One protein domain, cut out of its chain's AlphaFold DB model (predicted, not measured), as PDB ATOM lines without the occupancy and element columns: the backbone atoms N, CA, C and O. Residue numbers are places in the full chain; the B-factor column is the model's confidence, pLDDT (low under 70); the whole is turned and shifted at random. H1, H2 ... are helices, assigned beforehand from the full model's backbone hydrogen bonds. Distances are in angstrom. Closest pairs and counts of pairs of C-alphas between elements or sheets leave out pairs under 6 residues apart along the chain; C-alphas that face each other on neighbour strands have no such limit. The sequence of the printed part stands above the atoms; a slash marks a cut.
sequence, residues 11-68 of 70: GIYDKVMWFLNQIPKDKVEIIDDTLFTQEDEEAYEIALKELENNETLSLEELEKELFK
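What this domain is: This is residues 11 to 68 of the 70 residues of an uncharacterized protein of Candidatus Magnetobacterium bavaricum (UniProt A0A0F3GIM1). Three separate helices are strung along a wide, open horseshoe of chain with an empty middle. H1 and H3 lie near its two ends, a long loop runs from H1 round to H2, and a short link leads on from H2 to H3. No helix packs on another. The printed part has 58 residues with three named helices, in the order H1, H2, H3, and no named strand; the class is all helix. It is loose, with a radius of gyration of the C-alphas of 13.7 A, and spans 36 by 30 by 25 A.

How they stand to each other: H1, residues 11 to 20, and H2, residues 38 to 52, are apart, with no C-alpha of the one within 8 A of the other. H2 and H3, residues 59 to 66, are apart by the same measure, and so are H1 and H3. Residues 11 to 16, which belong to H1, stand free, as do residues 31 to 46, of which 38 to 46 belong to H2. In H1, H2 and H3 every O i to N i+4 pair is within hydrogen-bond range.

Where its parts are: H1 has 10 residues and begins at C-alpha 11, (200.818, 192.252, 220.936); it is 14.4 A from first to last C-alpha. H2, the longest helix with 15 residues, runs 21.2 A from C-alpha 38 at (204.575, 187.107, 248.181). H3 has 8 residues, covers 10.4 A and ends at C-alpha 66, (216.230, 177.701, 220.724).

The domain as a whole: The two C-alphas farthest apart, those of Leu 35 and Lys 68, are 37.3 A apart. The printed part has no cut. The link from H1 to H2, 17 residues, is long, and its C-alphas lie 11 to 18 A from the mean of the C-alphas; that from H2 to H3, 6 residues, is short. Mean pLDDT of the printed part is 80.5, and residues 32, 34, 67 and 68 are under 70.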
ATOM      1  N   GLY A  11     199.950 193.033 221.809       81.88
ATOM      2  CA  GLY A  11     200.818 192.252 220.936       81.88
ATOM      3  C   GLY A  11     201.981 191.555 221.652       81.88
ATOM      4  O   GLY A  11     202.496 190.561 221.139       81.88
ATOM      5  N   ILE A  12     202.414 192.034 222.821       79.19
ATOM      6  CA  ILE A  12     203.407 191.335 223.656       79.19
ATOM      7  C   ILE A  12     202.743 190.151 224.356       79.19
ATOM      8  O   ILE A  12     203.301 189.052 224.340       79.19
ATOM      9  N   TYR A  13     201.545 190.350 224.909       79.38
ATOM     10  CA  TYR A  13     200.775 189.279 225.541       79.38
ATOM     11  C   TYR A  13     200.525 188.122 224.566       79.38
ATOM     12  O   TYR A  13     200.848 186.970 224.867       79.38
ATOM     13  N   ASP A  14     200.062 188.433 223.353       83.88
ATOM     14  CA  ASP A  14     199.798 187.432 222.317       83.88
ATOM     15  C   ASP A  14     201.048 186.631 221.935       83.88
ATOM     16  O   ASP A  14     200.981 185.414 221.752       83.88
ATOM     17  N   LYS A  15     202.213 187.286 221.850       84.12
ATOM     18  CA  LYS A  15     203.488 186.617 221.543       84.12
ATOM     19  C   LYS A  15     203.925 185.671 222.656       84.12
ATOM     20  O   LYS A  15     204.339 184.549 222.366       84.12
ATOM     21  N   VAL A  16     203.811 186.098 223.915       81.94
ATOM     22  CA  VAL A  16     204.142 185.257 225.075       81.94
ATOM     23  C   VAL A  16     203.219 184.041 225.118       81.94
ATOM     24  O   VAL A  16     203.691 182.908 225.214       81.94
ATOM     25  N   MET A  17     201.912 184.248 224.949       82.56
ATOM     26  CA  MET A  17     200.942 183.154 224.927       82.56
ATOM     27  C   MET A  17     201.158 182.210 223.744       82.56
ATOM     28  O   MET A  17     201.063 180.991 223.902       82.56
ATOM     29  N   TRP A  18     201.482 182.732 222.560       86.62
ATOM     30  CA  TRP A  18     201.831 181.911 221.403       86.62
ATOM     31  C   TRP A  18     203.034 181.005 221.694       86.62
ATOM     32  O   TRP A  18     202.966 179.803 221.419       86.62
ATOM     33  N   PHE A  19     204.091 181.556 222.299       83.25
ATOM     34  CA  PHE A  19     205.306 180.824 222.658       83.25
ATOM     35  C   PHE A  19     205.039 179.737 223.708       83.25
ATOM     36  O   PHE A  19     205.380 178.574 223.493       83.25
ATOM     37  N   LEU A  20     204.350 180.071 224.806       80.31
ATOM     38  CA  LEU A  20     203.995 179.113 225.864       80.31
ATOM     39  C   LEU A  20     203.094 177.972 225.362       80.31
ATOM     40  O   LEU A  20     203.036 176.891 225.953       80.31
ATOM     41  N   ASN A  21     202.381 178.186 224.256       82.81
ATOM     42  CA  ASN A  21     201.603 177.145 223.592       82.81
ATOM     43  C   ASN A  21     202.431 176.203 222.709       82.81
ATOM     44  O   ASN A  21     201.925 175.137 222.367       82.81
ATOM     45  N   GLN A  22     203.683 176.538 222.384       83.00
ATOM     46  CA  GLN A  22     204.599 175.629 221.682       83.00
ATOM     47  C   GLN A  22     205.268 174.620 222.624       83.00
ATOM     48  O   GLN A  22     205.767 173.588 222.174       83.00
ATOM     49  N   ILE A  23     205.293 174.898 223.932       83.06
ATOM     50  CA  ILE A  23     205.936 174.028 224.918       83.06
ATOM     51  C   ILE A  23     204.983 172.876 225.287       83.06
ATOM     52  O   ILE A  23     203.789 173.119 225.502       83.06
ATOM     53  N   PRO A  24     205.471 171.620 225.376       85.00
ATOM     54  CA  PRO A  24     204.656 170.490 225.812       85.00
ATOM     55  C   PRO A  24     203.950 170.772 227.147       85.00
ATOM     56  O   PRO A  24     204.579 171.195 228.118       85.00
ATOM     57  N   LYS A  25     202.631 170.555 227.195       78.69
ATOM     58  CA  LYS A  25     201.781 170.905 228.352       78.69
ATOM     59  C   LYS A  25     202.027 170.038 229.589       78.69
ATOM     60  O   LYS A  25     201.604 170.392 230.677       78.69
ATOM     61  N   ASP A  26     202.734 168.926 229.436       83.75
ATOM     62  CA  ASP A  26     203.270 168.121 230.535       83.75
ATOM     63  C   ASP A  26     204.499 168.763 231.205       83.75
ATOM     64  O   ASP A  26     204.897 168.332 232.285       83.75
ATOM     65  N   LYS A  27     205.097 169.787 230.580       76.00
ATOM     66  CA  LYS A  27     206.261 170.523 231.095       76.00
ATOM     67  C   LYS A  27     205.942 171.933 231.582       76.00
ATOM     68  O   LYS A  27     206.759 172.505 232.296       76.00
ATOM     69  N   VAL A  28     204.810 172.504 231.168       76.00
ATOM     70  CA  VAL A  28     204.418 173.879 231.504       76.00
ATOM     71  C   VAL A  28     202.947 173.927 231.875       76.00
ATOM     72  O   VAL A  28     202.080 173.548 231.086       76.00
ATOM     73  N   GLU A  29     202.685 174.467 233.058       76.94
ATOM     74  CA  GLU A  29     201.360 174.830 233.538       76.94
ATOM     75  C   GLU A  29     201.193 176.348 233.412       76.94
ATOM     76  O   GLU A  29     202.063 177.109 233.828       76.94
ATOM     77  N   ILE A  30     200.093 176.791 232.799       73.81
ATOM     78  CA  ILE A  30     199.724 178.211 232.756       73.81
ATOM     79  C   ILE A  30     198.659 178.403 233.830       73.81
ATOM     80  O   ILE A  30     197.547 177.893 233.688       73.81
ATOM     81  N   ILE A  31     199.019 179.102 234.901       74.50
ATOM     82  CA  ILE A  31     198.129 179.381 236.026       74.50
ATOM     83  C   ILE A  31     197.545 180.776 235.822       74.50
ATOM     84  O   ILE A  31     198.278 181.761 235.775       74.50
ATOM     85  N   ASP A  32     196.223 180.849 235.678       67.81
ATOM     86  CA  ASP A  32     195.493 182.109 235.543       67.81
ATOM     87  C   ASP A  32     195.132 182.615 236.951       67.81
ATOM     88  O   ASP A  32     194.037 182.361 237.462       67.81
ATOM     89  N   ASP A  33     196.103 183.238 237.630       70.75
ATOM     90  CA  ASP A  33     195.903 183.849 238.947       70.75
ATOM     91  C   ASP A  33     195.798 185.376 238.834       70.75
ATOM     92  O   ASP A  33     196.537 186.045 238.117       70.75
ATOM     93  N   THR A  34     194.850 185.941 239.578       69.50
ATOM     94  CA  THR A  34     194.631 187.392 239.678       69.50
ATOM     95  C   THR A  34     195.220 187.978 240.962       69.50
ATOM     96  O   THR A  34     195.157 189.195 241.183       69.50
ATOM     97  N   LEU A  35     195.753 187.125 241.840       78.19
ATOM     98  CA  LEU A  35     196.259 187.491 243.149       78.19
ATOM     99  C   LEU A  35     197.789 187.488 243.136       78.19
ATOM    100  O   LEU A  35     198.413 186.443 243.097       78.19
ATOM    101  N   PHE A  36     198.386 188.675 243.215       76.75
ATOM    102  CA  PHE A  36     199.834 188.806 243.367       76.75
ATOM    103  C   PHE A  36     200.236 188.418 244.796       76.75
ATOM    104  O   PHE A  36     199.899 189.119 245.762       76.75
ATOM    105  N   THR A  37     200.885 187.270 244.928       84.44
ATOM    106  CA  THR A  37     201.344 186.682 246.186       84.44
ATOM    107  C   THR A  37     202.732 187.199 246.575       84.44
ATOM    108  O   THR A  37     203.368 187.965 245.854       84.44
ATOM    109  N   GLN A  38     203.209 186.799 247.756       85.56
ATOM    110  CA  GLN A  38     204.575 187.107 248.181       85.56
ATOM    111  C   GLN A  38     205.617 186.348 247.341       85.56
ATOM    112  O   GLN A  38     206.686 186.885 247.077       85.56
ATOM    113  N   GLU A  39     205.295 185.136 246.885       83.94
ATOM    114  CA  GLU A  39     206.171 184.359 245.999       83.94
ATOM    115  C   GLU A  39     206.332 185.060 244.639       83.94
ATOM    116  O   GLU A  39     207.440 185.116 244.108       83.94
ATOM    117  N   ASP A  40     205.267 185.690 244.126       80.50
ATOM    118  CA  ASP A  40     205.336 186.516 242.913       80.50
ATOM    119  C   ASP A  40     206.206 187.768 243.113       80.50
ATOM    120  O   ASP A  40     206.954 188.153 242.213       80.50
ATOM    121  N   GLU A  41     206.136 188.402 244.293       86.06
ATOM    122  CA  GLU A  41     206.986 189.548 244.652       86.06
ATOM    123  C   GLU A  41     208.466 189.144 244.661       86.06
ATOM    124  O   GLU A  41     209.295 189.822 244.054       86.06
ATOM    125  N   GLU A  42     208.787 188.003 245.273       90.00
ATOM    126  CA  GLU A  42     210.147 187.459 245.319       90.00
ATOM    127  C   GLU A  42     210.667 187.092 243.919       90.00
ATOM    128  O   GLU A  42     211.784 187.473 243.558       90.00
ATOM    129  N   ALA A  43     209.857 186.416 243.097       85.38
ATOM    130  CA  ALA A  43     210.219 186.063 241.724       85.38
ATOM    131  C   ALA A  43     210.452 187.306 240.849       85.38
ATOM    132  O   ALA A  43     211.414 187.363 240.081       85.38
ATOM    133  N   TYR A  44     209.605 188.326 240.996       84.12
ATOM    134  CA  TYR A  44     209.746 189.594 240.288       84.12
ATOM    135  C   TYR A  44     211.025 190.346 240.681       84.12
ATOM    136  O   TYR A  44     211.746 190.835 239.809       84.12
ATOM    137  N   GLU A  45     211.345 190.421 241.976       89.38
ATOM    138  CA  GLU A  45     212.581 191.058 242.447       89.38
ATOM    139  C   GLU A  45     213.841 190.346 241.939       89.38
ATOM    140  O   GLU A  45     214.844 191.004 241.645       89.38
ATOM    141  N   ILE A  46     213.805 189.014 241.825       90.25
ATOM    142  CA  ILE A  46     214.897 188.231 241.233       90.25
ATOM    143  C   ILE A  46     215.043 188.578 239.751       90.25
ATOM    144  O   ILE A  46     216.132 188.974 239.336       90.25
ATOM    145  N   ALA A  47     213.953 188.524 238.982       83.62
ATOM    146  CA  ALA A  47     213.974 188.830 237.553       83.62
ATOM    147  C   ALA A  47     214.487 190.254 237.264       83.62
ATOM    148  O   ALA A  47     215.243 190.465 236.317       83.62
ATOM    149  N   LEU A  48     214.130 191.235 238.103       85.94
ATOM    150  CA  LEU A  48     214.664 192.597 238.003       85.94
ATOM    151  C   LEU A  48     216.179 192.649 238.215       85.94
ATOM    152  O   LEU A  48     216.873 193.327 237.462       85.94
ATOM    153  N   LYS A  49     216.705 191.939 239.220       90.31
ATOM    154  CA  LYS A  49     218.154 191.895 239.475       90.31
ATOM    155  C   LYS A  49     218.914 191.209 238.346       90.31
ATOM    156  O   LYS A  49     219.965 191.700 237.949       90.31
ATOM    157  N   GLU A  50     218.388 190.106 237.822       88.25
ATOM    158  CA  GLU A  50     218.993 189.409 236.683       88.25
ATOM    159  C   GLU A  50     219.034 190.319 235.447       88.25
ATOM    160  O   GLU A  50     220.045 190.370 234.742       88.25
ATOM    161  N   LEU A  51     217.977 191.109 235.229       82.12
ATOM    162  CA  LEU A  51     217.932 192.111 234.167       82.12
ATOM    163  C   LEU A  51     218.991 193.207 234.372       82.12
ATOM    164  O   LEU A  51     219.721 193.541 233.440       82.12
ATOM    165  N   GLU A  52     219.108 193.752 235.588       85.88
ATOM    166  CA  GLU A  52     220.121 194.761 235.940       85.88
ATOM    167  C   GLU A  52     221.558 194.239 235.769       85.88
ATOM    168  O   GLU A  52     222.452 194.992 235.371       85.88
ATOM    169  N   ASN A  53     221.777 192.948 236.023       90.50
ATOM    170  CA  ASN A  53     223.077 192.293 235.900       90.50
ATOM    171  C   ASN A  53     223.417 191.831 234.468       90.50
ATOM    172  O   ASN A  53     224.526 191.344 234.250       90.50
ATOM    173  N   ASN A  54     222.515 191.991 233.488       83.19
ATOM    174  CA  ASN A  54     222.602 191.355 232.160       83.19
ATOM    175  C   ASN A  54     222.736 189.819 232.227       83.19
ATOM    176  O   ASN A  54     223.408 189.207 231.396       83.19
ATOM    177  N   GLU A  55     222.117 189.192 233.226       82.00
ATOM    178  CA  GLU A  55     222.058 187.731 233.376       82.00
ATOM    179  C   GLU A  55     220.869 187.127 232.602       82.00
ATOM    180  O   GLU A  55     220.804 185.914 232.412       82.00
ATOM    181  N   THR A  56     219.961 187.966 232.090       80.75
ATOM    182  CA  THR A  56     218.842 187.576 231.219       80.75
ATOM    183  C   THR A  56     219.183 187.694 229.733       80.75
ATOM    184  O   THR A  56     219.735 188.705 229.298       80.75
ATOM    185  N   LEU A  57     218.754 186.712 228.937       77.38
ATOM    186  CA  LEU A  57     218.805 186.774 227.472       77.38
ATOM    187  C   LEU A  57     217.687 187.670 226.924       77.38
ATOM    188  O   LEU A  57     216.539 187.596 227.366       77.38
ATOM    189  N   SER A  58     217.996 188.471 225.906       75.94
ATOM    190  CA  SER A  58     216.969 189.137 225.103       75.94
ATOM    191  C   SER A  58     216.156 188.120 224.292       75.94
ATOM    192  O   SER A  58     216.615 187.012 224.014       75.94
ATOM    193  N   LEU A  59     214.952 188.505 223.854       71.31
ATOM    194  CA  LEU A  59     214.099 187.637 223.032       71.31
ATOM    195  C   LEU A  59     214.818 187.157 221.758       71.31
ATOM    196  O   LEU A  59     214.745 185.979 221.429       71.31
ATOM    197  N   GLU A  60     215.566 188.035 221.081       76.88
ATOM    198  CA  GLU A  60     216.353 187.662 219.895       76.88
ATOM    199  C   GLU A  60     217.468 186.654 220.213       76.88
ATOM    200  O   GLU A  60     217.801 185.807 219.383       76.88
ATOM    201  N   GLU A  61     218.097 186.760 221.385       79.38
ATOM    202  CA  GLU A  61     219.133 185.818 221.818       79.38
ATOM    203  C   GLU A  61     218.530 184.465 222.181       79.38
ATOM    204  O   GLU A  61     219.053 183.436 221.756       79.38
ATOM    205  N   LEU A  62     217.392 184.471 222.873       79.00
ATOM    206  CA  LEU A  62     216.646 183.265 223.202       79.00
ATOM    207  C   LEU A  62     216.168 182.536 221.939       79.00
ATOM    208  O   LEU A  62     216.348 181.326 221.822       79.00
ATOM    209  N   GLU A  63     215.613 183.258 220.964       75.94
ATOM    210  CA  GLU A  63     215.234 182.694 219.664       75.94
ATOM    211  C   GLU A  63     216.448 182.082 218.958       75.94
ATOM    212  O   GLU A  63     216.384 180.954 218.469       75.94
ATOM    213  N   LYS A  64     217.592 182.773 218.953       80.38
ATOM    214  CA  LYS A  64     218.827 182.216 218.385       80.38
ATOM    215  C   LYS A  64     219.266 180.945 219.097       80.38
ATOM    216  O   LYS A  64     219.766 180.062 218.418       80.38
ATOM    217  N   GLU A  65     219.146 180.837 220.416       80.50
ATOM    218  CA  GLU A  65     219.536 179.620 221.139       80.50
ATOM    219  C   GLU A  65     218.564 178.461 220.916       80.50
ATOM    220  O   GLU A  65     219.009 177.343 220.662       80.50
ATOM    221  N   LEU A  66     217.257 178.726 220.923       73.75
ATOM    222  CA  LEU A  66     216.230 177.701 220.724       73.75
ATOM    223  C   LEU A  66     216.169 177.186 219.281       73.75
ATOM    224  O   LEU A  66     215.900 176.007 219.060       73.75
ATOM    225  N   PHE A  67     216.426 178.050 218.297       68.75
ATOM    226  CA  PHE A  67     216.356 177.712 216.873       68.75
ATOM    227  C   PHE A  67     217.733 177.488 216.223       68.75
ATOM    228  O   PHE A  67     217.812 177.318 215.010       68.75
ATOM    229  N   LYS A  68     218.825 177.442 217.005       59.12
ATOM    230  CA  LYS A  68     220.197 177.183 216.509       59.12
ATOM    231  C   LYS A  68     220.438 175.754 216.008       59.12
ATOM    232  O   LYS A  68     221.486 175.511 215.418       59.12
TER     233      LYS A  68